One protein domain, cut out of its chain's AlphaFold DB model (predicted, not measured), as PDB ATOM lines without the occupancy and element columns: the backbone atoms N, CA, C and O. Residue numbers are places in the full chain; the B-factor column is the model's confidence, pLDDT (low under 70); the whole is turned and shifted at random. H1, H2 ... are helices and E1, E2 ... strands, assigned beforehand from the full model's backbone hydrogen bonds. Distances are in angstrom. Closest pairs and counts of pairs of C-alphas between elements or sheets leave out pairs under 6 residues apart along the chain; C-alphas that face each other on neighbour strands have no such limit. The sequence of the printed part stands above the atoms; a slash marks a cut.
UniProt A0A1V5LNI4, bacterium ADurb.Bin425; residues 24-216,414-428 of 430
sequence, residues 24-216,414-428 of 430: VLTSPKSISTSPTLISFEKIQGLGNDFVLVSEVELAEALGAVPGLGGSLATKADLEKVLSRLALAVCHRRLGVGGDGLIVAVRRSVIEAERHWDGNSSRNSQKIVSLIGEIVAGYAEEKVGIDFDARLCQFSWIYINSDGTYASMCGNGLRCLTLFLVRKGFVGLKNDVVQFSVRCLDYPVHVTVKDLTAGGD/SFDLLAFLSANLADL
ATOM      1  N   VAL A  24     189.758 175.852 274.224       43.91
ATOM      2  CA  VAL A  24     189.092 175.084 273.163       43.91
ATOM      3  C   VAL A  24     188.627 176.029 272.050       43.91
ATOM      4  O   VAL A  24     187.522 176.572 272.061       43.91
ATOM      5  N   LEU A  25     189.497 176.224 271.055       40.31
ATOM      6  CA  LEU A  25     189.189 176.951 269.817       40.31
ATOM      7  C   LEU A  25     188.489 176.016 268.813       40.31
ATOM      8  O   LEU A  25     189.112 175.461 267.909       40.31
ATOM      9  N   THR A  26     187.186 175.795 268.999       35.25
ATOM     10  CA  THR A  26     186.388 174.853 268.190       35.25
ATOM     11  C   THR A  26     185.595 175.498 267.057       35.25
ATOM     12  O   THR A  26     184.814 176.421 267.271       35.25
ATOM     13  N   SER A  27     185.657 174.876 265.873       34.69
ATOM     14  CA  SER A  27     184.511 174.854 264.952       34.69
ATOM     15  C   SER A  27     183.408 173.931 265.522       34.69
ATOM     16  O   SER A  27     183.719 173.043 266.319       34.69
ATOM     17  N   PRO A  28     182.114 174.118 265.188       34.41
ATOM     18  CA  PRO A  28     180.997 173.737 266.070       34.41
ATOM     19  C   PRO A  28     180.610 172.237 266.061       34.41
ATOM     20  O   PRO A  28     179.435 171.899 265.934       34.41
ATOM     21  N   LYS A  29     181.577 171.308 266.162       33.22
ATOM     22  CA  LYS A  29     181.344 169.848 266.069       33.22
ATOM     23  C   LYS A  29     182.064 168.954 267.097       33.22
ATOM     24  O   LYS A  29     182.244 167.771 266.832       33.22
ATOM     25  N   SER A  30     182.375 169.466 268.291       37.81
ATOM     26  CA  SER A  30     182.428 168.652 269.529       37.81
ATOM     27  C   SER A  30     182.553 169.549 270.767       37.81
ATOM     28  O   SER A  30     183.648 170.012 271.082       37.81
ATOM     29  N   ILE A  31     181.450 169.803 271.475       45.47
ATOM     30  CA  ILE A  31     181.481 170.561 272.735       45.47
ATOM     31  C   ILE A  31     181.923 169.622 273.864       45.47
ATOM     32  O   ILE A  31     181.342 168.553 274.046       45.47
ATOM     33  N   SER A  32     182.941 170.027 274.626       46.31
ATOM     34  CA  SER A  32     183.305 169.359 275.880       46.31
ATOM     35  C   SER A  32     182.191 169.578 276.902       46.31
ATOM     36  O   SER A  32     181.900 170.718 277.254       46.31
ATOM     37  N   THR A  33     181.562 168.510 277.393       58.97
ATOM     38  CA  THR A  33     180.425 168.581 278.331       58.97
ATOM     39  C   THR A  33     180.871 168.825 279.780       58.97
ATOM     40  O   THR A  33     180.374 168.180 280.703       58.97
ATOM     41  N   SER A  34     181.860 169.697 279.983       72.00
ATOM     42  CA  SER A  34     182.331 170.062 281.319       72.00
ATOM     43  C   SER A  34     181.386 171.093 281.942       72.00
ATOM     44  O   SER A  34     181.095 172.099 281.294       72.00
ATOM     45  N   PRO A  35     180.912 170.900 283.187       77.94
ATOM     46  CA  PRO A  35     180.014 171.854 283.834       77.94
ATOM     47  C   PRO A  35     180.735 173.152 284.247       77.94
ATOM     48  O   PRO A  35     180.081 174.130 284.583       77.94
ATOM     49  N   THR A  36     182.072 173.177 284.205       85.31
ATOM     50  CA  THR A  36     182.917 174.351 284.482       85.31
ATOM     51  C   THR A  36     183.352 175.089 283.209       85.31
ATOM     52  O   THR A  36     184.273 175.902 283.252       85.31
ATOM     53  N   LEU A  37     182.719 174.823 282.061       89.88
ATOM     54  CA  LEU A  37     183.041 175.463 280.784       89.88
ATOM     55  C   LEU A  37     182.465 176.890 280.692       89.88
ATOM     56  O   LEU A  37     181.252 177.070 280.676       89.88
ATOM     57  N   ILE A  38     183.330 177.895 280.539       91.19
ATOM     58  CA  ILE A  38     182.936 179.273 280.214       91.19
ATOM     59  C   ILE A  38     183.046 179.476 278.702       91.19
ATOM     60  O   ILE A  38     184.111 179.268 278.118       91.19
ATOM     61  N   SER A  39     181.956 179.921 278.073       93.88
ATOM     62  CA  SER A  39     181.976 180.446 276.701       93.88
ATOM     63  C   SER A  39     182.305 181.938 276.717       93.88
ATOM     64  O   SER A  39     181.817 182.670 277.576       93.88
ATOM     65  N   PHE A  40     183.122 182.394 275.770       95.62
ATOM     66  CA  PHE A  40     183.569 183.783 275.687       95.62
ATOM     67  C   PHE A  40     183.643 184.279 274.239       95.62
ATOM     68  O   PHE A  40     183.805 183.503 273.292       95.62
ATOM     69  N   GLU A  41     183.615 185.600 274.081       97.19
ATOM     70  CA  GLU A  41     184.001 186.275 272.842       97.19
ATOM     71  C   GLU A  41     185.205 187.179 273.094       97.19
ATOM     72  O   GLU A  41     185.302 187.835 274.130       97.19
ATOM     73  N   LYS A  42     186.142 187.216 272.148       97.38
ATOM     74  CA  LYS A  42     187.272 188.140 272.149       97.38
ATOM     75  C   LYS A  42     186.965 189.262 271.168       97.38
ATOM     76  O   LYS A  42     186.890 189.010 269.966       97.38
ATOM     77  N   ILE A  43     186.790 190.484 271.662       97.25
ATOM     78  CA  ILE A  43     186.389 191.651 270.862       97.25
ATOM     79  C   ILE A  43     187.392 192.781 271.093       97.25
ATOM     80  O   ILE A  43     187.839 192.994 272.219       97.25
ATOM     81  N   GLN A  44     187.754 193.497 270.030       94.38
ATOM     82  CA  GLN A  44     188.708 194.604 270.076       94.38
ATOM     83  C   GLN A  44     188.136 195.901 269.502       94.38
ATOM     84  O   GLN A  44     187.324 195.886 268.574       94.38
ATOM     85  N   GLY A  45     188.578 197.027 270.060       91.69
ATOM     86  CA  GLY A  45     188.224 198.371 269.624       91.69
ATOM     87  C   GLY A  45     189.481 199.202 269.396       91.69
ATOM     88  O   GLY A  45     190.007 199.775 270.344       91.69
ATOM     89  N   LEU A  46     189.923 199.287 268.136       88.81
ATOM     90  CA  LEU A  46     191.148 199.984 267.706       88.81
ATOM     91  C   LEU A  46     192.429 199.443 268.372       88.81
ATOM     92  O   LEU A  46     193.295 200.194 268.815       88.81
ATOM     93  N   GLY A  47     192.545 198.115 268.441       84.00
ATOM     94  CA  GLY A  47     193.731 197.408 268.933       84.00
ATOM     95  C   GLY A  47     193.705 197.044 270.419       84.00
ATOM     96  O   GLY A  47     194.346 196.066 270.788       84.00
ATOM     97  N   ASN A  48     192.929 197.754 271.243       87.94
ATOM     98  CA  ASN A  48     192.677 197.391 272.642       87.94
ATOM     99  C   ASN A  48     191.647 196.239 272.694       87.94
ATOM    100  O   ASN A  48     190.578 196.364 272.082       87.94
ATOM    101  N   ASP A  49     191.983 195.104 273.326       92.81
ATOM    102  CA  ASP A  49     191.289 193.823 273.112       92.81
ATOM    103  C   ASP A  49     190.825 193.073 274.382       92.81
ATOM    104  O   ASP A  49     191.604 192.528 275.162       92.81
ATOM    105  N   PHE A  50     189.506 192.939 274.543       96.38
ATOM    106  CA  PHE A  50     188.854 192.411 275.747       96.38
ATOM    107  C   PHE A  50     188.334 190.985 275.564       96.38
ATOM    108  O   PHE A  50     187.902 190.602 274.473       96.38
ATOM    109  N   VAL A  51     188.310 190.219 276.655       97.50
ATOM    110  CA  VAL A  51     187.565 188.955 276.761       97.50
ATOM    111  C   VAL A  51     186.212 189.245 277.401       97.50
ATOM    112  O   VAL A  51     186.160 189.838 278.477       97.50
ATOM    113  N   LEU A  52     185.120 188.834 276.756       98.19
ATOM    114  CA  LEU A  52     183.756 189.094 277.211       98.19
ATOM    115  C   LEU A  52     183.000 187.796 277.492       98.19
ATOM    116  O   LEU A  52     183.025 186.859 276.692       98.19
ATOM    117  N   VAL A  53     182.317 187.770 278.636       97.19
ATOM    118  CA  VAL A  53     181.511 186.647 279.139       97.19
ATOM    119  C   VAL A  53     180.170 187.172 279.651       97.19
ATOM    120  O   VAL A  53     180.091 188.317 280.100       97.19
ATOM    121  N   SER A  54     179.108 186.367 279.604       95.38
ATOM    122  CA  SER A  54     177.850 186.745 280.261       95.38
ATOM    123  C   SER A  54     177.880 186.417 281.756       95.38
ATOM    124  O   SER A  54     178.581 185.507 282.202       95.38
ATOM    125  N   GLU A  55     177.084 187.150 282.531       93.12
ATOM    126  CA  GLU A  55     176.845 186.895 283.952       93.12
ATOM    127  C   GLU A  55     176.367 185.459 284.228       93.12
ATOM    128  O   GLU A  55     176.707 184.882 285.259       93.12
ATOM    129  N   VAL A  56     175.627 184.869 283.285       89.88
ATOM    130  CA  VAL A  56     175.070 183.512 283.391       89.88
ATOM    131  C   VAL A  56     176.131 182.446 283.138       89.88
ATOM    132  O   VAL A  56     176.343 181.596 283.998       89.88
ATOM    133  N   GLU A  57     176.847 182.520 282.011       90.69
ATOM    134  CA  GLU A  57     177.922 181.568 281.666       90.69
ATOM    135  C   GLU A  57     178.996 181.527 282.770       90.69
ATOM    136  O   GLU A  57     179.516 180.466 283.119       90.69
ATOM    137  N   LEU A  58     179.275 182.686 283.372       92.31
ATOM    138  CA  LEU A  58     180.174 182.839 284.509       92.31
ATOM    139  C   LEU A  58     179.619 182.214 285.805       92.31
ATOM    140  O   LEU A  58     180.339 181.478 286.482       92.31
ATOM    141  N   ALA A  59     178.359 182.484 286.164       91.44
ATOM    142  CA  ALA A  59     177.747 181.976 287.394       91.44
ATOM    143  C   ALA A  59     177.453 180.465 287.356       91.44
ATOM    144  O   ALA A  59     177.520 179.789 288.389       91.44
ATOM    145  N   GLU A  60     177.160 179.905 286.182       90.19
ATOM    146  CA  GLU A  60     177.006 178.460 286.005       90.19
ATOM    147  C   GLU A  60     178.351 177.745 286.172       90.19
ATOM    148  O   GLU A  60     178.466 176.885 287.051       90.19
ATOM    149  N   ALA A  61     179.399 178.188 285.467       90.56
ATOM    150  CA  ALA A  61     180.732 177.604 285.590       90.56
ATOM    151  C   ALA A  61     181.333 177.748 287.001       90.56
ATOM    152  O   ALA A  61     181.840 176.769 287.548       90.56
ATOM    153  N   LEU A  62     181.246 178.930 287.633       90.06
ATOM    154  CA  LEU A  62     181.691 179.132 289.022       90.06
ATOM    155  C   LEU A  62     180.882 178.280 290.012       90.06
ATOM    156  O   LEU A  62     181.443 177.745 290.969       90.06
ATOM    157  N   GLY A  63     179.572 178.133 289.789       87.88
ATOM    158  CA  GLY A  63     178.690 177.340 290.647       87.88
ATOM    159  C   GLY A  63     178.963 175.836 290.587       87.88
ATOM    160  O   GLY A  63     178.716 175.134 291.574       87.88
ATOM    161  N   ALA A  64     179.513 175.363 289.466       88.56
ATOM    162  CA  ALA A  64     179.931 173.984 289.243       88.56
ATOM    163  C   ALA A  64     181.316 173.632 289.822       88.56
ATOM    164  O   ALA A  64     181.604 172.446 289.995       88.56
ATOM    165  N   VAL A  65     182.173 174.613 290.146       85.94
ATOM    166  CA  VAL A  65     183.488 174.343 290.758       85.94
ATOM    167  C   VAL A  65     183.296 173.733 292.160       85.94
ATOM    168  O   VAL A  65     182.705 174.381 293.032       85.94
ATOM    169  N   PRO A  66     183.816 172.516 292.433       82.31
ATOM    170  CA  PRO A  66     183.661 171.870 293.734       82.31
ATOM    171  C   PRO A  66     184.196 172.733 294.886       82.31
ATOM    172  O   PRO A  66     185.313 173.240 294.842       82.31
ATOM    173  N   GLY A  67     183.384 172.908 295.932       77.81
ATOM    174  CA  GLY A  67     183.714 173.705 297.121       77.81
ATOM    175  C   GLY A  67     183.571 175.228 296.965       77.81
ATOM    176  O   GLY A  67     183.213 175.889 297.939       77.81
ATOM    177  N   LEU A  68     183.760 175.790 295.765       78.75
ATOM    178  CA  LEU A  68     183.829 177.246 295.551       78.75
ATOM    179  C   LEU A  68     182.520 177.981 295.891       78.75
ATOM    180  O   LEU A  68     182.541 178.987 296.591       78.75
ATOM    181  N   GLY A  69     181.361 177.449 295.487       67.12
ATOM    182  CA  GLY A  69     180.055 178.023 295.867       67.12
ATOM    183  C   GLY A  69     179.788 178.029 297.386       67.12
ATOM    184  O   GLY A  69     178.972 178.815 297.883       67.12
ATOM    185  N   GLY A  70     180.508 177.182 298.132       68.56
ATOM    186  CA  GLY A  70     180.523 177.169 299.593       68.56
ATOM    187  C   GLY A  70     181.409 178.263 300.195       68.56
ATOM    188  O   GLY A  70     180.983 178.908 301.148       68.56
ATOM    189  N   SER A  71     182.601 178.503 299.633       74.75
ATOM    190  CA  SER A  71     183.555 179.506 300.139       74.75
ATOM    191  C   SER A  71     183.255 180.946 299.707       74.75
ATOM    192  O   SER A  71     183.637 181.872 300.415       74.75
ATOM    193  N   LEU A  72     182.549 181.151 298.591       83.50
ATOM    194  CA  LEU A  72     182.058 182.464 298.157       83.50
ATOM    195  C   LEU A  72     180.944 182.955 299.093       83.50
ATOM    196  O   LEU A  72     179.767 182.706 298.838       83.50
ATOM    197  N   ALA A  73     181.293 183.583 300.217       82.62
ATOM    198  CA  ALA A  73     180.332 184.018 301.233       82.62
ATOM    199  C   ALA A  73     179.795 185.439 300.997       82.62
ATOM    200  O   ALA A  73     178.630 185.691 301.293       82.62
ATOM    201  N   THR A  74     180.626 186.337 300.465       91.00
ATOM    202  CA  THR A  74     180.327 187.767 300.276       91.00
ATOM    203  C   THR A  74     180.717 188.246 298.876       91.00
ATOM    204  O   THR A  74     181.523 187.592 298.203       91.00
ATOM    205  N   LYS A  75     180.240 189.427 298.448       91.44
ATOM    206  CA  LYS A  75     180.719 190.039 297.197       91.44
ATOM    207  C   LYS A  75     182.237 190.208 297.151       91.44
ATOM    208  O   LYS A  75     182.838 189.918 296.125       91.44
ATOM    209  N   ALA A  76     182.867 190.532 298.282       91.44
ATOM    210  CA  ALA A  76     184.316 190.685 298.393       91.44
ATOM    211  C   ALA A  76     185.090 189.372 298.181       91.44
ATOM    212  O   ALA A  76     186.288 189.398 297.905       91.44
ATOM    213  N   ASP A  77     184.446 188.211 298.303       89.62
ATOM    214  CA  ASP A  77     185.060 186.920 297.971       89.62
ATOM    215  C   ASP A  77     184.930 186.610 296.480       89.62
ATOM    216  O   ASP A  77     185.878 186.103 295.877       89.62
ATOM    217  N   LEU A  78     183.802 186.987 295.870       93.00
ATOM    218  CA  LEU A  78     183.632 186.929 294.420       93.00
ATOM    219  C   LEU A  78     184.588 187.902 293.718       93.00
ATOM    220  O   LEU A  78     185.244 187.502 292.763       93.00
ATOM    221  N   GLU A  79     184.742 189.128 294.223       93.88
ATOM    222  CA  GLU A  79     185.642 190.145 293.663       93.88
ATOM    223  C   GLU A  79     187.085 189.621 293.541       93.88
ATOM    224  O   GLU A  79     187.673 189.653 292.462       93.88
ATOM    225  N   LYS A  80     187.622 188.996 294.602       90.81
ATOM    226  CA  LYS A  80     188.952 188.349 294.586       90.81
ATOM    227  C   LYS A  80     189.055 187.221 293.551       90.81
ATOM    228  O   LYS A  80     190.116 187.029 292.953       90.81
ATOM    229  N   VAL A  81     187.987 186.444 293.359       91.25
ATOM    230  CA  VAL A  81     187.947 185.356 292.366       91.25
ATOM    231  C   VAL A  81     187.907 185.915 290.946       91.25
ATOM    232  O   VAL A  81     188.613 185.396 290.085       91.25
ATOM    233  N   LEU A  82     187.165 186.997 290.702       94.19
ATOM    234  CA  LEU A  82     187.112 187.651 289.395       94.19
ATOM    235  C   LEU A  82     188.425 188.379 289.054       94.19
ATOM    236  O   LEU A  82     188.879 188.257 287.919       94.19
ATOM    237  N   SER A  83     189.104 189.017 290.017       92.94
ATOM    238  CA  SER A  83     190.472 189.544 289.833       92.94
ATOM    239  C   SER A  83     191.469 188.454 289.427       92.94
ATOM    240  O   SER A  83     192.233 188.627 288.478       92.94
ATOM    241  N   ARG A  84     191.441 187.293 290.101       90.69
ATOM    242  CA  ARG A  84     192.291 186.137 289.751       90.69
ATOM    243  C   ARG A  84     191.929 185.534 288.393       90.69
ATOM    244  O   ARG A  84     192.821 185.119 287.655       90.69
ATOM    245  N   LEU A  85     190.641 185.507 288.050       92.25
ATOM    246  CA  LEU A  85     190.175 185.067 286.738       92.25
ATOM    247  C   LEU A  85     190.662 186.015 285.636       92.25
ATOM    248  O   LEU A  85     191.159 185.534 284.624       92.25
ATOM    249  N   ALA A  86     190.578 187.331 285.843       93.19
ATOM    250  CA  ALA A  86     191.054 188.337 284.898       93.19
ATOM    251  C   ALA A  86     192.562 188.208 284.642       93.19
ATOM    252  O   ALA A  86     192.948 188.065 283.483       93.19
ATOM    253  N   LEU A  87     193.387 188.144 285.697       90.62
ATOM    254  CA  LEU A  87     194.835 187.890 285.610       90.62
ATOM    255  C   LEU A  87     195.158 186.679 284.721       90.62
ATOM    256  O   LEU A  87     195.921 186.782 283.760       90.62
ATOM    257  N   ALA A  88     194.540 185.530 285.008       89.88
ATOM    258  CA  ALA A  88     194.797 184.301 284.266       89.88
ATOM    259  C   ALA A  88     194.272 184.371 282.816       89.88
ATOM    260  O   ALA A  88     194.999 184.046 281.878       89.88
ATOM    261  N   VAL A  89     193.029 184.827 282.605       92.62
ATOM    262  CA  VAL A  89     192.378 184.901 281.280       92.62
ATOM    263  C   VAL A  89     193.090 185.888 280.354       92.62
ATOM    264  O   VAL A  89     193.281 185.586 279.174       92.62
ATOM    265  N   CYS A  90     193.518 187.038 280.878       93.00
ATOM    266  CA  CYS A  90     194.155 188.104 280.106       93.00
ATOM    267  C   CYS A  90     195.646 187.855 279.833       93.00
ATOM    268  O   CYS A  90     196.221 188.505 278.958       93.00
ATOM    269  N   HIS A  91     196.285 186.896 280.514       89.69
ATOM    270  CA  HIS A  91     197.701 186.602 280.310       89.69
ATOM    271  C   HIS A  91     197.978 186.071 278.891       89.69
ATOM    272  O   HIS A  91     197.728 184.904 278.578       89.69
ATOM    273  N   ARG A  92     198.560 186.922 278.031       89.62
ATOM    274  CA  ARG A  92     198.713 186.737 276.568       89.62
ATOM    275  C   ARG A  92     199.542 185.517 276.104       89.62
ATOM    276  O   ARG A  92     199.734 185.355 274.903       89.62
ATOM    277  N   ARG A  93     200.040 184.666 277.013       86.06
ATOM    278  CA  ARG A  93     200.757 183.407 276.702       86.06
ATOM    279  C   ARG A  93     200.131 182.130 277.277       86.06
ATOM    280  O   ARG A  93     200.480 181.056 276.801       86.06
ATOM    281  N   LEU A  94     199.281 182.227 278.306       85.69
ATOM    282  CA  LEU A  94     198.700 181.064 279.010       85.69
ATOM    283  C   LEU A  94     197.165 181.108 279.075       85.69
ATOM    284  O   LEU A  94     196.529 180.066 279.219       85.69
ATOM    285  N   GLY A  95     196.577 182.300 278.959       89.81
ATOM    286  CA  GLY A  95     195.141 182.517 278.842       89.81
ATOM    287  C   GLY A  95     194.679 182.744 277.407       89.81
ATOM    288  O   GLY A  95     195.367 182.431 276.438       89.81
ATOM    289  N   VAL A  96     193.495 183.345 277.285       92.94
ATOM    290  CA  VAL A  96     192.956 183.864 276.017       92.94
ATOM    291  C   VAL A  96     193.786 185.064 275.529       92.94
ATOM    292  O   VAL A  96     193.883 185.321 274.329       92.94
ATOM    293  N   GLY A  97     194.389 185.799 276.470       91.75
ATOM    294  CA  GLY A  97     195.051 187.074 276.230       91.75
ATOM    295  C   GLY A  97     194.052 188.226 276.148       91.75
ATOM    296  O   GLY A  97     192.962 188.057 275.603       91.75
ATOM    297  N   GLY A  98     194.424 189.411 276.626       92.00
ATOM    298  CA  GLY A  98     193.649 190.644 276.460       92.00
ATOM    299  C   GLY A  98     194.123 191.764 277.381       92.00
ATOM    300  O   GLY A  98     194.959 191.523 278.249       92.00
ATOM    301  N   ASP A  99     193.573 192.962 277.202       91.69
ATOM    302  CA  ASP A  99     193.780 194.111 278.100       91.69
ATOM    303  C   ASP A  99     192.827 194.086 279.311       91.69
ATOM    304  O   ASP A  99     193.071 194.734 280.329       91.69
ATOM    305  N   GLY A 100     191.757 193.287 279.243       93.94
ATOM    306  CA  GLY A 100     190.869 193.046 280.377       93.94
ATOM    307  C   GLY A 100     189.756 192.026 280.132       93.94
ATOM    308  O   GLY A 100     189.486 191.601 279.003       93.94
ATOM    309  N   LEU A 101     189.096 191.663 281.230       96.88
ATOM    310  CA  LEU A 101     187.907 190.822 281.303       96.88
ATOM    311  C   LEU A 101     186.679 191.712 281.541       96.88
ATOM    312  O   LEU A 101     186.664 192.512 282.476       96.88
ATOM    313  N   ILE A 102     185.641 191.553 280.720       97.94
ATOM    314  CA  ILE A 102     184.351 192.232 280.881       97.94
ATOM    315  C   ILE A 102     183.257 191.180 281.083       97.94
ATOM    316  O   ILE A 102     182.965 190.384 280.191       97.94
ATOM    317  N   VAL A 103     182.605 191.209 282.243       97.62
ATOM    318  CA  VAL A 103     181.344 190.497 282.470       97.62
ATOM    319  C   VAL A 103     180.201 191.398 282.012       97.62
ATOM    320  O   VAL A 103     180.030 192.501 282.534       97.62
ATOM    321  N   ALA A 104     179.413 190.939 281.046       97.06
ATOM    322  CA  ALA A 104     178.171 191.588 280.641       97.06
ATOM    323  C   ALA A 104     177.037 191.159 281.582       97.06
ATOM    324  O   ALA A 104     176.800 189.962 281.751       97.06
ATOM    325  N   VAL A 105     176.327 192.120 282.181       95.31
ATOM    326  CA  VAL A 105     175.325 191.844 283.220       95.31
ATOM    327  C   VAL A 105     173.995 192.503 282.860       95.31
ATOM    328  O   VAL A 105     173.907 193.721 282.736       95.31
ATOM    329  N   ARG A 106     172.925 191.724 282.694       93.06
ATOM    330  CA  ARG A 106     171.574 192.238 282.432       93.06
ATOM    331  C   ARG A 106     170.881 192.623 283.730       93.06
ATOM    332  O   ARG A 106     170.778 191.816 284.654       93.06
ATOM    333  N   ARG A 107     170.266 193.808 283.747       89.50
ATOM    334  CA  ARG A 107     169.355 194.226 284.822       89.50
ATOM    335  C   ARG A 107     168.240 193.200 285.045       89.50
ATOM    336  O   ARG A 107     167.959 192.843 286.184       89.50
ATOM    337  N   SER A 108     167.677 192.663 283.961       81.62
ATOM    338  CA  SER A 108     166.615 191.654 284.012       81.62
ATOM    339  C   SER A 108     167.042 190.314 284.618       81.62
ATOM    340  O   SER A 108     166.168 189.533 284.961       81.62
ATOM    341  N   VAL A 109     168.342 190.017 284.730       78.56
ATOM    342  CA  VAL A 109     168.836 188.810 285.416       78.56
ATOM    343  C   VAL A 109     168.946 189.057 286.921       78.56
ATOM    344  O   VAL A 109     168.491 188.224 287.699       78.56
ATOM    345  N   ILE A 110     169.458 190.222 287.336       77.94
ATOM    346  CA  ILE A 110     169.558 190.595 288.758       77.94
ATOM    347  C   ILE A 110     168.169 190.832 289.372       77.94
ATOM    348  O   ILE A 110     167.878 190.335 290.452       77.94
ATOM    349  N   GLU A 111     167.272 191.551 288.691       74.19
ATOM    350  CA  GLU A 111     165.918 191.804 289.215       74.19
ATOM    351  C   GLU A 111     165.020 190.549 289.205       74.19
ATOM    352  O   GLU A 111     164.009 190.505 289.910       74.19
ATOM    353  N   ALA A 112     165.384 189.510 288.445       60.28
ATOM    354  CA  ALA A 112     164.622 188.267 288.323       60.28
ATOM    355  C   ALA A 112     165.040 187.160 289.311       60.28
ATOM    356  O   ALA A 112     164.733 185.993 289.064       60.28
ATOM    357  N   GLU A 113     165.600 187.500 290.481       51.38
ATOM    358  CA  GLU A 113     165.816 186.565 291.611       51.38
ATOM    359  C   GLU A 113     164.566 185.744 292.008       51.38
ATOM    360  O   GLU A 113     164.660 184.760 292.739       51.38
ATOM    361  N   ARG A 114     163.375 186.124 291.524       45.56
ATOM    362  CA  ARG A 114     162.112 185.408 291.746       45.56
ATOM    363  C   ARG A 114     161.743 184.392 290.661       45.56
ATOM    364  O   ARG A 114     160.915 183.535 290.954       45.56
ATOM    365  N   HIS A 115     162.260 184.500 289.435       41.84
ATOM    366  CA  HIS A 115     161.823 183.727 288.252       41.84
ATOM    367  C   HIS A 115     163.020 183.287 287.374       41.84
ATOM    368  O   HIS A 115     163.005 183.431 286.153       41.84
ATOM    369  N   TRP A 116     164.063 182.736 287.998       50.06
ATOM    370  CA  TRP A 116     165.103 181.998 287.274       50.06
ATOM    371  C   TRP A 116     164.576 180.627 286.799       50.06
ATOM    372  O   TRP A 116     163.713 180.042 287.457       50.06
ATOM    373  N   ASP A 117     165.095 180.106 285.680       51.34
ATOM    374  CA  ASP A 117     164.761 178.765 285.169       51.34
ATOM    375  C   ASP A 117     165.051 177.691 286.238       51.34
ATOM    376  O   ASP A 117     166.092 177.708 286.899       51.34
ATOM    377  N   GLY A 118     164.139 176.733 286.419       50.09
ATOM    378  CA  GLY A 118     164.172 175.728 287.488       50.09
ATOM    379  C   GLY A 118     165.293 174.683 287.382       50.09
ATOM    380  O   GLY A 118     165.232 173.669 288.074       50.09
ATOM    381  N   ASN A 119     166.281 174.906 286.512       58.75
ATOM    382  CA  ASN A 119     167.300 173.940 286.108       58.75
ATOM    383  C   ASN A 119     168.732 174.296 286.579       58.75
ATOM    384  O   ASN A 119     169.565 173.399 286.713       58.75
ATOM    385  N   SER A 120     169.044 175.569 286.864       68.88
ATOM    386  CA  SER A 120     170.399 175.973 287.300       68.88
ATOM    387  C   SER A 120     170.627 175.775 288.806       68.88
ATOM    388  O   SER A 120     169.702 175.783 289.619       68.88
ATOM    389  N   SER A 121     171.892 175.611 289.208       79.38
ATOM    390  CA  SER A 121     172.241 175.232 290.583       79.38
ATOM    391  C   SER A 121     172.022 176.349 291.621       79.38
ATOM    392  O   SER A 121     172.178 177.537 291.335       79.38
ATOM    393  N   ARG A 122     171.792 175.959 292.885       84.19
ATOM    394  CA  ARG A 122     171.740 176.885 294.037       84.19
ATOM    395  C   ARG A 122     173.036 177.698 294.213       84.19
ATOM    396  O   ARG A 122     172.982 178.829 294.689       84.19
ATOM    397  N   ASN A 123     174.189 177.146 293.824       86.88
ATOM    398  CA  ASN A 123     175.459 177.879 293.833       86.88
ATOM    399  C   ASN A 123     175.455 178.979 292.764       86.88
ATOM    400  O   ASN A 123     175.852 180.105 293.040       86.88
ATOM    401  N   SER A 124     174.969 178.664 291.563       87.56
ATOM    402  CA  SER A 124     174.882 179.602 290.440       87.56
ATOM    403  C   SER A 124     173.926 180.754 290.754       87.56
ATOM    404  O   SER A 124     174.297 181.908 290.582       87.56
ATOM    405  N   GLN A 125     172.758 180.462 291.336       86.38
ATOM    406  CA  GLN A 125     171.821 181.479 291.840       86.38
ATOM    407  C   GLN A 125     172.476 182.411 292.874       86.38
ATOM    408  O   GLN A 125     172.373 183.630 292.765       86.38
ATOM    409  N   LYS A 126     173.216 181.851 293.842       88.69
ATOM    410  CA  LYS A 126     173.984 182.630 294.828       88.69
ATOM    411  C   LYS A 126     175.026 183.532 294.154       88.69
ATOM    412  O   LYS A 126     175.188 184.675 294.559       88.69
ATOM    413  N   ILE A 127     175.709 183.048 293.117       90.88
ATOM    414  CA  ILE A 127     176.727 183.820 292.390       90.88
ATOM    415  C   ILE A 127     176.093 184.934 291.544       90.88
ATOM    416  O   ILE A 127     176.638 186.031 291.524       90.88
ATOM    417  N   VAL A 128     174.920 184.718 290.933       90.62
ATOM    418  CA  VAL A 128     174.141 185.798 290.290       90.62
ATOM    419  C   VAL A 128     173.760 186.884 291.305       90.62
ATOM    420  O   VAL A 128     173.933 188.067 291.016       90.62
ATOM    421  N   SER A 129     173.322 186.501 292.509       89.50
ATOM    422  CA  SER A 129     173.015 187.445 293.594       89.50
ATOM    423  C   SER A 129     174.256 188.253 294.017       89.50
ATOM    424  O   SER A 129     174.208 189.480 294.067       89.50
ATOM    425  N   LEU A 130     175.421 187.603 294.171       92.38
ATOM    426  CA  LEU A 130     176.699 188.284 294.448       92.38
ATOM    427  C   LEU A 130     177.171 189.196 293.294       92.38
ATOM    428  O   LEU A 130     177.723 190.262 293.556       92.38
ATOM    429  N   ILE A 131     176.938 188.836 292.025       93.69
ATOM    430  CA  ILE A 131     177.153 189.739 290.873       93.69
ATOM    431  C   ILE A 131     176.242 190.972 291.001       93.69
ATOM    432  O   ILE A 131     176.687 192.096 290.753       93.69
ATOM    433  N   GLY A 132     174.998 190.771 291.446       91.06
ATOM    434  CA  GLY A 132     174.069 191.831 291.831       91.06
ATOM    435  C   GLY A 132     174.630 192.746 292.921       91.06
ATOM    436  O   GLY A 132     174.655 193.956 292.723       91.06
ATOM    437  N   GLU A 133     175.151 192.198 294.024       91.00
ATOM    438  CA  GLU A 133     175.777 192.964 295.119       91.00
ATOM    439  C   GLU A 133     176.998 193.799 294.674       91.00
ATOM    440  O   GLU A 133     177.240 194.885 295.221       91.00
ATOM    441  N   ILE A 134     177.776 193.314 293.695       91.69
ATOM    442  CA  ILE A 134     178.889 194.070 293.097       91.69
ATOM    443  C   ILE A 134     178.330 195.292 292.363       91.69
ATOM    444  O   ILE A 134     178.625 196.424 292.750       91.69
ATOM    445  N   VAL A 135     177.478 195.088 291.350       90.44
ATOM    446  CA  VAL A 135     176.983 196.191 290.504       90.44
ATOM    447  C   VAL A 135     175.906 197.051 291.178       90.44
ATOM    448  O   VAL A 135     175.568 198.115 290.667       90.44
ATOM    449  N   ALA A 136     175.350 196.629 292.315       86.00
ATOM    450  CA  ALA A 136     174.522 197.470 293.179       86.00
ATOM    451  C   ALA A 136     175.349 198.536 293.915       86.00
ATOM    452  O   ALA A 136     174.828 199.607 294.191       86.00
ATOM    453  N   GLY A 137     176.638 198.276 294.171       80.75
ATOM    454  CA  GLY A 137     177.580 199.268 294.704       80.75
ATOM    455  C   GLY A 137     178.205 200.179 293.642       80.75
ATOM    456  O   GLY A 137     179.186 200.856 293.935       80.75
ATOM    457  N   TYR A 138     177.712 200.153 292.400       83.12
ATOM    458  CA  TYR A 138     178.180 201.024 291.318       83.12
ATOM    459  C   TYR A 138     177.224 202.216 291.208       83.12
ATOM    460  O   TYR A 138     176.016 202.015 291.091       83.12
ATOM    461  N   ALA A 139     177.767 203.436 291.207       62.78
ATOM    462  CA  ALA A 139     177.004 204.687 291.187       62.78
ATOM    463  C   ALA A 139     175.935 204.819 292.303       62.78
ATOM    464  O   ALA A 139     174.762 205.083 292.034       62.78
ATOM    465  N   GLU A 140     176.363 204.723 293.568       52.97
ATOM    466  CA  GLU A 140     175.775 205.584 294.609       52.97
ATOM    467  C   GLU A 140     176.186 207.048 294.324       52.97
ATOM    468  O   GLU A 140     177.268 207.292 293.786       52.97
ATOM    469  N   GLU A 141     175.300 208.003 294.622       50.22
ATOM    470  CA  GLU A 141     175.287 209.398 294.135       50.22
ATOM    471  C   GLU A 141     176.667 210.091 294.003       50.22
ATOM    472  O   GLU A 141     177.173 210.716 294.940       50.22
ATOM    473  N   LYS A 142     177.246 210.093 292.790       47.25
ATOM    474  CA  LYS A 142     178.295 211.060 292.427       47.25
ATOM    475  C   LYS A 142     177.639 212.392 292.052       47.25
ATOM    476  O   LYS A 142     176.796 212.456 291.160       47.25
ATOM    477  N   VAL A 143     178.025 213.447 292.770       39.47
ATOM    478  CA  VAL A 143     177.387 214.774 292.740       39.47
ATOM    479  C   VAL A 143     177.240 215.313 291.313       39.47
ATOM    480  O   VAL A 143     178.228 215.471 290.601       39.47
ATOM    481  N   GLY A 144     176.007 215.661 290.930       45.38
ATOM    482  CA  GLY A 144     175.693 216.332 289.662       45.38
ATOM    483  C   GLY A 144     175.066 215.454 288.574       45.38
ATOM    484  O   GLY A 144     174.689 215.992 287.538       45.38
ATOM    485  N   ILE A 145     174.908 214.144 288.799       48.91
ATOM    486  CA  ILE A 145     174.209 213.231 287.878       48.91
ATOM    487  C   ILE A 145     172.904 212.759 288.539       48.91
ATOM    488  O   ILE A 145     172.919 211.876 289.388       48.91
ATOM    489  N   ASP A 146     171.772 213.337 288.132       51.66
ATOM    490  CA  ASP A 146     170.415 213.055 288.652       51.66
ATOM    491  C   ASP A 146     169.769 211.816 287.963       51.66
ATOM    492  O   ASP A 146     168.551 211.648 287.911       51.66
ATOM    493  N   PHE A 147     170.599 210.915 287.415       60.59
ATOM    494  CA  PHE A 147     170.168 209.680 286.753       60.59
ATOM    495  C   PHE A 147     170.234 208.502 287.725       60.59
ATOM    496  O   PHE A 147     171.315 208.094 288.158       60.59
ATOM    497  N   ASP A 148     169.089 207.874 287.998       69.56
ATOM    498  CA  ASP A 148     169.041 206.646 288.790       69.56
ATOM    499  C   ASP A 148     169.702 205.479 288.034       69.56
ATOM    500  O   ASP A 148     169.104 204.836 287.168       69.56
ATOM    501  N   ALA A 149     170.944 205.165 288.405       72.94
ATOM    502  CA  ALA A 149     171.739 204.078 287.841       72.94
ATOM    503  C   ALA A 149     171.059 202.694 287.926       72.94
ATOM    504  O   ALA A 149     171.408 201.779 287.168       72.94
ATOM    505  N   ARG A 150     170.055 202.518 288.801       73.69
ATOM    506  CA  ARG A 150     169.225 201.303 288.866       73.69
ATOM    507  C   ARG A 150     168.394 201.105 287.596       73.69
ATOM    508  O   ARG A 150     168.020 199.973 287.301       73.69
ATOM    509  N   LEU A 151     168.159 202.161 286.812       81.56
ATOM    510  CA  LEU A 151     167.340 202.109 285.603       81.56
ATOM    511  C   LEU A 151     168.037 201.493 284.379       81.56
ATOM    512  O   LEU A 151     167.329 200.972 283.511       81.56
ATOM    513  N   CYS A 152     169.376 201.503 284.316       88.00
ATOM    514  CA  CYS A 152     170.160 200.975 283.188       88.00
ATOM    515  C   CYS A 152     169.755 199.544 282.807       88.00
ATOM    516  O   CYS A 152     169.652 198.683 283.676       88.00
ATOM    517  N   GLN A 153     169.572 199.257 281.513       91.69
ATOM    518  CA  GLN A 153     169.221 197.903 281.052       91.69
ATOM    519  C   GLN A 153     170.357 196.897 281.302       91.69
ATOM    520  O   GLN A 153     170.105 195.702 281.485       91.69
ATOM    521  N   PHE A 154     171.596 197.388 281.349       94.69
ATOM    522  CA  PHE A 154     172.792 196.598 281.605       94.69
ATOM    523  C   PHE A 154     173.655 197.234 282.694       94.69
ATOM    524  O   PHE A 154     173.649 198.446 282.902       94.69
ATOM    525  N   SER A 155     174.465 196.399 283.323       94.31
ATOM    526  CA  SER A 155     175.683 196.774 284.030       94.31
ATOM    527  C   SER A 155     176.848 196.028 283.378       94.31
ATOM    528  O   SER A 155     176.652 195.078 282.614       94.31
ATOM    529  N   TRP A 156     178.071 196.416 283.712       94.50
ATOM    530  CA  TRP A 156     179.239 195.578 283.455       94.50
ATOM    531  C   TRP A 156     179.997 195.284 284.748       94.50
ATOM    532  O   TRP A 156     179.789 195.959 285.752       94.50
ATOM    533  N   ILE A 157     180.891 194.301 284.715       95.69
ATOM    534  CA  ILE A 157     182.030 194.238 285.634       95.69
ATOM    535  C   ILE A 157     183.276 194.198 284.753       95.69
ATOM    536  O   ILE A 157     183.487 193.215 284.047       95.69
ATOM    537  N   TYR A 158     184.065 195.271 284.758       95.19
ATOM    538  CA  TYR A 158     185.293 195.391 283.973       95.19
ATOM    539  C   TYR A 158     186.508 195.330 284.902       95.19
ATOM    540  O   TYR A 158     186.610 196.066 285.885       95.19
ATOM    541  N   ILE A 159     187.412 194.405 284.588       95.00
ATOM    542  CA  ILE A 159     188.638 194.136 285.330       95.00
ATOM    543  C   ILE A 159     189.797 194.148 284.332       95.00
ATOM    544  O   ILE A 159     189.733 193.497 283.286       95.00
ATOM    545  N   ASN A 160     190.849 194.892 284.648       91.38
ATOM    546  CA  ASN A 160     192.072 194.985 283.857       91.38
ATOM    547  C   ASN A 160     192.847 193.658 283.832       91.38
ATOM    548  O   ASN A 160     192.647 192.768 284.663       91.38
ATOM    549  N   SER A 161     193.802 193.546 282.908       90.00
ATOM    550  CA  SER A 161     194.712 192.398 282.809       90.00
ATOM    551  C   SER A 161     195.603 192.171 284.040       90.00
ATOM    552  O   SER A 161     196.150 191.082 284.186       90.00
ATOM    553  N   ASP A 162     195.746 193.164 284.926       86.50
ATOM    554  CA  ASP A 162     196.440 193.069 286.222       86.50
ATOM    555  C   ASP A 162     195.515 192.649 287.390       86.50
ATOM    556  O   ASP A 162     195.959 192.531 288.532       86.50
ATOM    557  N   GLY A 163     194.226 192.411 287.122       88.69
ATOM    558  CA  GLY A 163     193.226 192.052 288.126       88.69
ATOM    559  C   GLY A 163     192.599 193.238 288.870       88.69
ATOM    560  O   GLY A 163     191.736 193.008 289.722       88.69
ATOM    561  N   THR A 164     192.973 194.486 288.569       90.62
ATOM    562  CA  THR A 164     192.343 195.678 289.159       90.62
ATOM    563  C   THR A 164     190.970 195.958 288.546       90.62
ATOM    564  O   THR A 164     190.742 195.755 287.354       90.62
ATOM    565  N   TYR A 165     190.033 196.434 289.366       91.81
ATOM    566  CA  TYR A 165     188.709 196.855 288.905       91.81
ATOM    567  C   TYR A 165     188.805 198.208 288.198       91.81
ATOM    568  O   TYR A 165     189.317 199.173 288.765       91.81
ATOM    569  N   ALA A 166     188.292 198.277 286.971       85.12
ATOM    570  CA  ALA A 166     188.409 199.442 286.108       85.12
ATOM    571  C   ALA A 166     187.055 200.142 285.947       85.12
ATOM    572  O   ALA A 166     186.020 199.505 285.746       85.12
ATOM    573  N   SER A 167     187.049 201.471 286.063       79.19
ATOM    574  CA  SER A 167     185.802 202.196 286.303       79.19
ATOM    575  C   SER A 167     185.002 202.511 285.035       79.19
ATOM    576  O   SER A 167     183.780 202.327 285.010       79.19
ATOM    577  N   MET A 168     185.696 202.935 283.975       75.31
ATOM    578  CA  MET A 168     185.161 203.290 282.660       75.31
ATOM    579  C   MET A 168     186.218 203.013 281.578       75.31
ATOM    580  O   MET A 168     187.398 203.290 281.775       75.31
ATOM    581  N   CYS A 169     185.810 202.489 280.420       81.69
ATOM    582  CA  CYS A 169     186.644 202.488 279.216       81.69
ATOM    583  C   CYS A 169     185.774 202.553 277.956       81.69
ATOM    584  O   CYS A 169     184.987 201.645 277.676       81.69
ATOM    585  N   GLY A 170     185.955 203.609 277.158       82.56
ATOM    586  CA  GLY A 170     185.215 203.810 275.910       82.56
ATOM    587  C   GLY A 170     185.437 202.698 274.879       82.56
ATOM    588  O   GLY A 170     184.509 202.352 274.155       82.56
ATOM    589  N   ASN A 171     186.626 202.082 274.824       87.56
ATOM    590  CA  ASN A 171     186.875 200.932 273.943       87.56
ATOM    591  C   ASN A 171     186.124 199.686 274.436       87.56
ATOM    592  O   ASN A 171     185.432 199.035 273.649       87.56
ATOM    593  N   GLY A 172     186.184 199.406 275.742       92.00
ATOM    594  CA  GLY A 172     185.487 198.282 276.369       92.00
ATOM    595  C   GLY A 172     183.968 198.363 276.214       92.00
ATOM    596  O   GLY A 172     183.332 197.358 275.911       92.00
ATOM    597  N   LEU A 173     183.382 199.558 276.324       93.31
ATOM    598  CA  LEU A 173     181.940 199.765 276.147       93.31
ATOM    599  C   LEU A 173     181.467 199.501 274.710       93.31
ATOM    600  O   LEU A 173     180.409 198.897 274.518       93.31
ATOM    601  N   ARG A 174     182.254 199.858 273.686       93.44
ATOM    602  CA  ARG A 174     181.943 199.481 272.292       93.44
ATOM    603  C   ARG A 174     182.086 197.968 272.070       93.44
ATOM    604  O   ARG A 174     181.267 197.376 271.374       93.44
ATOM    605  N   CYS A 175     183.058 197.324 272.721       95.50
ATOM    606  CA  CYS A 175     183.218 195.866 272.679       95.50
ATOM    607  C   CYS A 175     182.046 195.134 273.359       95.50
ATOM    608  O   CYS A 175     181.477 194.212 272.777       95.50
ATOM    609  N   LEU A 176     181.619 195.606 274.536       96.44
ATOM    610  CA  LEU A 176     180.404 195.159 275.223       96.44
ATOM    611  C   LEU A 176     179.167 195.337 274.335       96.44
ATOM    612  O   LEU A 176     178.337 194.440 274.259       96.44
ATOM    613  N   THR A 177     179.062 196.456 273.619       94.75
ATOM    614  CA  THR A 177     177.944 196.717 272.698       94.75
ATOM    615  C   THR A 177     177.841 195.646 271.611       94.75
ATOM    616  O   THR A 177     176.751 195.125 271.378       94.75
ATOM    617  N   LEU A 178     178.965 195.255 270.995       94.38
ATOM    618  CA  LEU A 178     178.977 194.159 270.024       94.38
ATOM    619  C   LEU A 178     178.608 192.816 270.674       94.38
ATOM    620  O   LEU A 178     177.772 192.104 270.128       94.38
ATOM    621  N   PHE A 179     179.134 192.499 271.860       95.50
ATOM    622  CA  PHE A 179     178.764 191.281 272.597       95.50
ATOM    623  C   PHE A 179     177.256 191.208 272.901       95.50
ATOM    624  O   PHE A 179     176.624 190.177 272.684       95.50
ATOM    625  N   LEU A 180     176.651 192.311 273.356       94.25
ATOM    626  CA  LEU A 180     175.217 192.385 273.659       94.25
ATOM    627  C   LEU A 180     174.343 192.212 272.406       94.25
ATOM    628  O   LEU A 180     173.310 191.543 272.478       94.25
ATOM    629  N   VAL A 181     174.759 192.770 271.261       91.19
ATOM    630  CA  VAL A 181     174.110 192.540 269.954       91.19
ATOM    631  C   VAL A 181     174.227 191.070 269.547       91.19
ATOM    632  O   VAL A 181     173.226 190.439 269.209       91.19
ATOM    633  N   ARG A 182     175.434 190.502 269.629       91.44
ATOM    634  CA  ARG A 182     175.737 189.129 269.203       91.44
ATOM    635  C   ARG A 182     175.014 188.066 270.028       91.44
ATOM    636  O   ARG A 182     174.461 187.120 269.475       91.44
ATOM    637  N   LYS A 183     174.925 188.262 271.347       90.31
ATOM    638  CA  LYS A 183     174.125 187.427 272.259       90.31
ATOM    639  C   LYS A 183     172.606 187.648 272.126       90.31
ATOM    640  O   LYS A 183     171.841 186.962 272.800       90.31
ATOM    641  N   GLY A 184     172.153 188.595 271.296       89.12
ATOM    642  CA  GLY A 184     170.734 188.915 271.108       89.12
ATOM    643  C   GLY A 184     170.074 189.581 272.321       89.12
ATOM    644  O   GLY A 184     168.857 189.517 272.469       89.12
ATOM    645  N   PHE A 185     170.859 190.194 273.214       88.62
ATOM    646  CA  PHE A 185     170.352 190.820 274.441       88.62
ATOM    647  C   PHE A 185     169.793 192.232 274.203       88.62
ATOM    648  O   PHE A 185     169.029 192.729 275.029       88.62
ATOM    649  N   VAL A 186     170.142 192.869 273.080       85.12
ATOM    650  CA  VAL A 186     169.558 194.139 272.623       85.12
ATOM    651  C   VAL A 186     168.769 193.936 271.330       85.12
ATOM    652  O   VAL A 186     169.244 193.302 270.391       85.12
ATOM    653  N   GLY A 187     167.550 194.479 271.286       69.81
ATOM    654  CA  GLY A 187     166.684 194.441 270.107       69.81
ATOM    655  C   GLY A 187     166.792 195.712 269.265       69.81
ATOM    656  O   GLY A 187     166.894 196.813 269.808       69.81
ATOM    657  N   LEU A 188     166.717 195.557 267.942       65.69
ATOM    658  CA  LEU A 188     166.550 196.662 266.994       65.69
ATOM    659  C   LEU A 188     165.233 197.411 267.243       65.69
ATOM    660  O   LEU A 188     164.184 196.787 267.427       65.69
ATOM    661  N   LYS A 189     165.265 198.745 267.171       63.84
ATOM    662  CA  LYS A 189     164.064 199.585 267.166       63.84
ATOM    663  C   LYS A 189     164.249 200.751 266.196       63.84
ATOM    664  O   LYS A 189     164.914 201.728 266.520       63.84
ATOM    665  N   ASN A 190     163.613 200.656 265.026       66.06
ATOM    666  CA  ASN A 190     163.724 201.631 263.933       66.06
ATOM    667  C   ASN A 190     165.188 201.817 263.474       66.06
ATOM    668  O   ASN A 190     165.701 202.932 263.483       66.06
ATOM    669  N   ASP A 191     165.865 200.703 263.168       75.62
ATOM    670  CA  ASP A 191     167.260 200.620 262.679       75.62
ATOM    671  C   ASP A 191     168.338 201.236 263.599       75.62
ATOM    672  O   ASP A 191     169.518 201.338 263.255       75.62
ATOM    673  N   VAL A 192     167.934 201.571 264.826       80.69
ATOM    674  CA  VAL A 192     168.760 202.092 265.912       80.69
ATOM    675  C   VAL A 192     168.655 201.151 267.117       80.69
ATOM    676  O   VAL A 192     167.609 200.554 267.385       80.69
ATOM    677  N   VAL A 193     169.747 201.025 267.869       83.94
ATOM    678  CA  VAL A 193     169.778 200.378 269.188       83.94
ATOM    679  C   VAL A 193     170.224 201.407 270.218       83.94
ATOM    680  O   VAL A 193     171.257 202.051 270.038       83.94
ATOM    681  N   GLN A 194     169.459 201.548 271.301       89.06
ATOM    682  CA  GLN A 194     169.763 202.446 272.416       89.06
ATOM    683  C   GLN A 194     169.528 201.760 273.762       89.06
ATOM    684  O   GLN A 194     168.493 201.130 273.977       89.06
ATOM    685  N   PHE A 195     170.499 201.901 274.662       90.69
ATOM    686  CA  PHE A 195     170.469 201.413 276.041       90.69
ATOM    687  C   PHE A 195     171.461 202.213 276.896       90.69
ATOM    688  O   PHE A 195     172.284 202.960 276.363       90.69
ATOM    689  N   SER A 196     171.412 202.052 278.217       90.75
ATOM    690  CA  SER A 196     172.462 202.514 279.123       90.75
ATOM    691  C   SER A 196     173.105 201.362 279.897       90.75
ATOM    692  O   SER A 196     172.478 200.338 280.189       90.75
ATOM    693  N   VAL A 197     174.393 201.543 280.194       91.69
ATOM    694  CA  VAL A 197     175.244 200.631 280.960       91.69
ATOM    695  C   VAL A 197     175.614 201.313 282.271       91.69
ATOM    696  O   VAL A 197     176.156 202.417 282.264       91.69
ATOM    697  N   ARG A 198     175.357 200.661 283.406       90.81
ATOM    698  CA  ARG A 198     175.917 201.073 284.695       90.81
ATOM    699  C   ARG A 198     177.401 200.702 284.747       90.81
ATOM    700  O   ARG A 198     177.745 199.522 284.865       90.81
ATOM    701  N   CYS A 199     178.254 201.715 284.671       88.06
ATOM    702  CA  CYS A 199     179.681 201.618 284.970       88.06
ATOM    703  C   CYS A 199     179.929 201.977 286.448       88.06
ATOM    704  O   CYS A 199     179.000 202.383 287.146       88.06
ATOM    705  N   LEU A 200     181.165 201.825 286.936       85.12
ATOM    706  CA  LEU A 200     181.495 202.074 288.349       85.12
ATOM    707  C   LEU A 200     181.361 203.559 288.725       85.12
ATOM    708  O   LEU A 200     180.886 203.875 289.814       85.12
ATOM    709  N   ASP A 201     181.773 204.457 287.820       79.06
ATOM    710  CA  ASP A 201     181.723 205.906 288.043       79.06
ATOM    711  C   ASP A 201     180.353 206.517 287.741       79.06
ATOM    712  O   ASP A 201     179.826 207.255 288.570       79.06
ATOM    713  N   TYR A 202     179.796 206.252 286.555       79.88
ATOM    714  CA  TYR A 202     178.525 206.824 286.109       79.88
ATOM    715  C   TYR A 202     177.829 205.963 285.032       79.88
ATOM    716  O   TYR A 202     178.480 205.156 284.362       79.88
ATOM    717  N   PRO A 203     176.506 206.121 284.835       85.31
ATOM    718  CA  PRO A 203     175.768 205.525 283.719       85.31
ATOM    719  C   PRO A 203     176.229 206.050 282.350       85.31
ATOM    720  O   PRO A 203     176.189 207.252 282.102       85.31
ATOM    721  N   VAL A 204     176.600 205.160 281.426       86.75
ATOM    722  CA  VAL A 204     176.926 205.528 280.035       86.75
ATOM    723  C   VAL A 204     175.779 205.145 279.110       86.75
ATOM    724  O   VAL A 204     175.369 203.985 279.069       86.75
ATOM    725  N   HIS A 205     175.288 206.102 278.321       89.25
ATOM    726  CA  HIS A 205     174.341 205.824 277.240       89.25
ATOM    727  C   HIS A 205     175.083 205.361 275.985       89.25
ATOM    728  O   HIS A 205     176.113 205.925 275.609       89.25
ATOM    729  N   VAL A 206     174.531 204.354 275.316       91.81
ATOM    730  CA  VAL A 206     175.057 203.778 274.079       91.81
ATOM    731  C   VAL A 206     174.024 203.942 272.969       91.81
ATOM    732  O   VAL A 206     172.838 203.678 273.172       91.81
ATOM    733  N   THR A 207     174.478 204.350 271.785       92.00
ATOM    734  CA  THR A 207     173.701 204.308 270.540       92.00
ATOM    735  C   THR A 207     174.472 203.534 269.470       92.00
ATOM    736  O   THR A 207     175.649 203.798 269.239       92.00
ATOM    737  N   VAL A 208     173.796 202.620 268.776       90.25
ATOM    738  CA  VAL A 208     174.239 202.042 267.497       90.25
ATOM    739  C   VAL A 208     173.234 202.472 266.434       90.25
ATOM    740  O   VAL A 208     172.028 202.400 266.671       90.25
ATOM    741  N   LYS A 209     173.723 202.924 265.279       84.38
ATOM    742  CA  LYS A 209     172.916 203.232 264.089       84.38
ATOM    743  C   LYS A 209     173.247 202.230 262.989       84.38
ATOM    744  O   LYS A 209     174.322 201.633 263.023       84.38
ATOM    745  N   ASP A 210     172.336 202.068 262.036       74.00
ATOM    746  CA  ASP A 210     172.563 201.314 260.798       74.00
ATOM    747  C   ASP A 210     172.997 199.852 261.051       74.00
ATOM    748  O   ASP A 210     173.794 199.266 260.313       74.00
ATOM    749  N   LEU A 211     172.473 199.242 262.125       73.06
ATOM    750  CA  LEU A 211     172.793 197.870 262.522       73.06
ATOM    751  C   LEU A 211     172.078 196.868 261.600       73.06
ATOM    752  O   LEU A 211     170.978 196.398 261.877       73.06
ATOM    753  N   THR A 212     172.730 196.548 260.485       59.62
ATOM    754  CA  THR A 212     172.166 195.750 259.381       59.62
ATOM    755  C   THR A 212     171.950 194.260 259.679       59.62
ATOM    756  O   THR A 212     171.225 193.604 258.932       59.62
ATOM    757  N   ALA A 213     172.538 193.706 260.747       52.25
ATOM    758  CA  ALA A 213     172.360 192.306 261.141       52.25
ATOM    759  C   ALA A 213     172.478 192.087 262.663       52.25
ATOM    760  O   ALA A 213     173.165 192.825 263.368       52.25
ATOM    761  N   GLY A 214     171.802 191.043 263.158       63.91
ATOM    762  CA  GLY A 214     171.785 190.651 264.572       63.91
ATOM    763  C   GLY A 214     172.973 189.774 264.990       63.91
ATOM    764  O   GLY A 214     174.126 190.167 264.843       63.91
ATOM    765  N   GLY A 215     172.677 188.584 265.530       63.34
ATOM    766  CA  GLY A 215     173.628 187.727 266.257       63.34
ATOM    767  C   GLY A 215     174.947 187.400 265.541       63.34
ATOM    768  O   GLY A 215     175.993 187.301 266.180       63.34
ATOM    769  N   ASP A 216     174.921 187.283 264.213       74.56
ATOM    770  CA  ASP A 216     176.093 186.935 263.402       74.56
ATOM    771  C   ASP A 216     177.058 188.108 263.145       74.56
ATOM    772  O   ASP A 216     178.161 187.881 262.649       74.56
ATOM    773  N   SER A 414     185.722 178.690 274.054       92.81
ATOM    774  CA  SER A 414     185.461 178.331 275.446       92.81
ATOM    775  C   SER A 414     186.706 177.823 276.175       92.81
ATOM    776  O   SER A 414     187.670 177.360 275.557       92.81
ATOM    777  N   PHE A 415     186.701 177.944 277.503       89.50
ATOM    778  CA  PHE A 415     187.734 177.403 278.386       89.50
ATOM    779  C   PHE A 415     187.106 176.728 279.609       89.50
ATOM    780  O   PHE A 415     186.053 177.143 280.090       89.50
ATOM    781  N   ASP A 416     187.737 175.668 280.116       87.31
ATOM    782  CA  ASP A 416     187.289 174.992 281.339       87.31
ATOM    783  C   ASP A 416     187.894 175.681 282.564       87.31
ATOM    784  O   ASP A 416     189.095 175.578 282.808       87.31
ATOM    785  N   LEU A 417     187.059 176.364 283.347       84.81
ATOM    786  CA  LEU A 417     187.457 177.135 284.522       84.81
ATOM    787  C   LEU A 417     188.227 176.301 285.562       84.81
ATOM    788  O   LEU A 417     189.175 176.806 286.162       84.81
ATOM    789  N   LEU A 418     187.861 175.033 285.772       79.31
ATOM    790  CA  LEU A 418     188.500 174.185 286.783       79.31
ATOM    791  C   LEU A 418     189.909 173.785 286.348       79.31
ATOM    792  O   LEU A 418     190.853 173.884 287.137       79.31
ATOM    793  N   ALA A 419     190.058 173.372 285.087       73.25
ATOM    794  CA  ALA A 419     191.358 173.078 284.492       73.25
ATOM    795  C   ALA A 419     192.234 174.340 284.414       73.25
ATOM    796  O   ALA A 419     193.428 174.287 284.700       73.25
ATOM    797  N   PHE A 420     191.629 175.481 284.081       68.38
ATOM    798  CA  PHE A 420     192.303 176.762 283.921       68.38
ATOM    799  C   PHE A 420     192.838 177.322 285.246       68.38
ATOM    800  O   PHE A 420     194.000 177.723 285.317       68.38
ATOM    801  N   LEU A 421     192.042 177.283 286.320       67.81
ATOM    802  CA  LEU A 421     192.505 177.655 287.662       67.81
ATOM    803  C   LEU A 421     193.567 176.674 288.175       67.81
ATOM    804  O   LEU A 421     194.580 177.103 288.718       67.81
ATOM    805  N   SER A 422     193.378 175.371 287.953       67.75
ATOM    806  CA  SER A 422     194.310 174.331 288.413       67.75
ATOM    807  C   SER A 422     195.669 174.376 287.699       67.75
ATOM    808  O   SER A 422     196.675 174.018 288.303       67.75
ATOM    809  N   ALA A 423     195.715 174.823 286.439       58.50
ATOM    810  CA  ALA A 423     196.962 175.048 285.711       58.50
ATOM    811  C   ALA A 423     197.683 176.321 286.189       58.50
ATOM    812  O   ALA A 423     198.864 176.269 286.520       58.50
ATOM    813  N   ASN A 424     196.980 177.456 286.275       50.78
ATOM    814  CA  ASN A 424     197.615 178.737 286.607       50.78
ATOM    815  C   ASN A 424     198.014 178.857 288.093       50.78
ATOM    816  O   ASN A 424     198.982 179.544 288.398       50.78
ATOM    817  N   LEU A 425     197.352 178.147 289.019       45.00
ATOM    818  CA  LEU A 425     197.751 178.094 290.439       45.00
ATOM    819  C   LEU A 425     199.094 177.377 290.698       45.00
ATOM    820  O   LEU A 425     199.570 177.406 291.829       45.00
ATOM    821  N   ALA A 426     199.692 176.731 289.690       40.62
ATOM    822  CA  ALA A 426     201.023 176.126 289.794       40.62
ATOM    823  C   ALA A 426     202.160 177.059 289.329       40.62
ATOM    824  O   ALA A 426     203.275 176.922 289.823       40.62
ATOM    825  N   ASP A 427     201.875 177.995 288.411       40.81
ATOM    826  CA  ASP A 427     202.860 178.934 287.842       40.81
ATOM    827  C   ASP A 427     202.755 180.361 288.433       40.81
ATOM    828  O   ASP A 427     203.710 181.132 288.345       40.81
ATOM    829  N   LEU A 428     201.633 180.722 289.072       37.69
ATOM    830  CA  LEU A 428     201.468 181.966 289.845       37.69
ATOM    831  C   LEU A 428     202.070 181.821 291.257       37.69
ATOM    832  O   LEU A 428     201.348 181.818 292.255       37.69
TER     833      LEU A 428
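Overview. This is residues 24 to 216 and 414 to 428 of the 430 residues of a protein of bacterium ADurb.Bin425 (UniProt A0A1V5LNI4). What does the domain look like? A strongly twisted sheet of seven strands curls round H6 on one face, while H3 and H5 pack on the other, which gives three layers, helices on both faces of a sheet. H1 packs on the sheet and on H5, as do the short H2 and H4 on H5, and H7 follows edge strand E7 and packs on H3. What is printed? The printed part has 208 residues with seven named helices and seven named strands, in the order E1 E2 H1 H2 H3 E3 H4 H5 E4 H6 E5 E6 E7 H7; the class is mixed, helices and strands. The mixed sheet runs E6 E5 E4 E3 E2 E1 E7. The whole is compact, with a radius of gyration of the C-alphas of 16.8 A, and rounded, spanning 46 by 37 by 36 A.

Arrangement. Which N and O pairs within hydrogen-bond range join the strands? E1, residues 37 to 45, forms a hairpin with E2, residues 48 to 54 (N 43 and O 50, 3.0 A), and is antiparallel to E7, residues 414 to 416 (N 38 and O 415, 2.9 A). E3, residues 100 to 106, is parallel to E2, with N 102 and O 51 at 2.9 A, and antiparallel to E4, residues 154 to 160, with N 103 and O 157 at 2.8 A. E5, residues 192 to 198, is parallel to E4, with N 198 and O 154 at 2.8 A, and forms a hairpin with E6, residues 203 to 209, with N 206 and O 195 at 2.8 A. Which helices are on the sheet? The sheet curls round H6, residues 170 to 182, whose Asn 171 has its C-alpha 5.2 A from that of Gly 45 in E1, and round H3, residues 75 to 90; E4, H6 and E5 make a strand-helix-strand unit, two parallel strands with a helix between, with a right-handed crossover, and E2 and E3 make another with H3, H1, residues 55 to 64, and H2, residues 68 to 71. H5, residues 122 to 136, has a height over the sheet of 10.8 A and runs across the strands, at 84 degrees to E3 on the local plane. H1 is on the sheet, H2 is not on it, and H4, residues 107 to 110, and H7, residues 417 to 427, only graze it. Which helices touch? H5 is the hub: it touches H1 at a steep tilt of 42 degrees, opposite ways (closest C-alphas Gly 63 and Ser 124, 4.4 A), and also H2, H3 and H4. H3 touches H7 with its residues 85 to 88 alone, about perpendicular at 74 degrees, closest at the C-alphas of Ala 88 and Asn 424, 6.7 A. Each O i to N i+4 pair is within hydrogen-bond range in H1, H5 and H6, against 11 of 12 in H3 and 5 of 7 in H7; H2 and H4 are too short for such a pair.

Along the chain. Where do the elements begin and end? E1 starts at C-alpha 37, (183.041, 175.463, 280.784), and H7 ends at C-alpha 427, (202.860, 178.934, 287.842). Which are long? From first to last C-alpha, E1 measures 26.0 A, H3 21.8 A, H5 20.8 A and H6 18.7 A.

Size, cuts and confidence. How far does it reach? The two C-alphas farthest apart, those of Lys 29 and Gly 144, are 52.4 A apart. Where is it cut or loosely linked? Residues 217 to 413 are not printed, and C-alphas 216 and 414 are 17.5 A apart across the cut; the links H4 to H5 and H5 to E4 are long. Where is confidence low? The mean pLDDT of the printed part is 80.4, with 48 residues under 70, among them 24 to 33, 139 to 148 and 420 to 428.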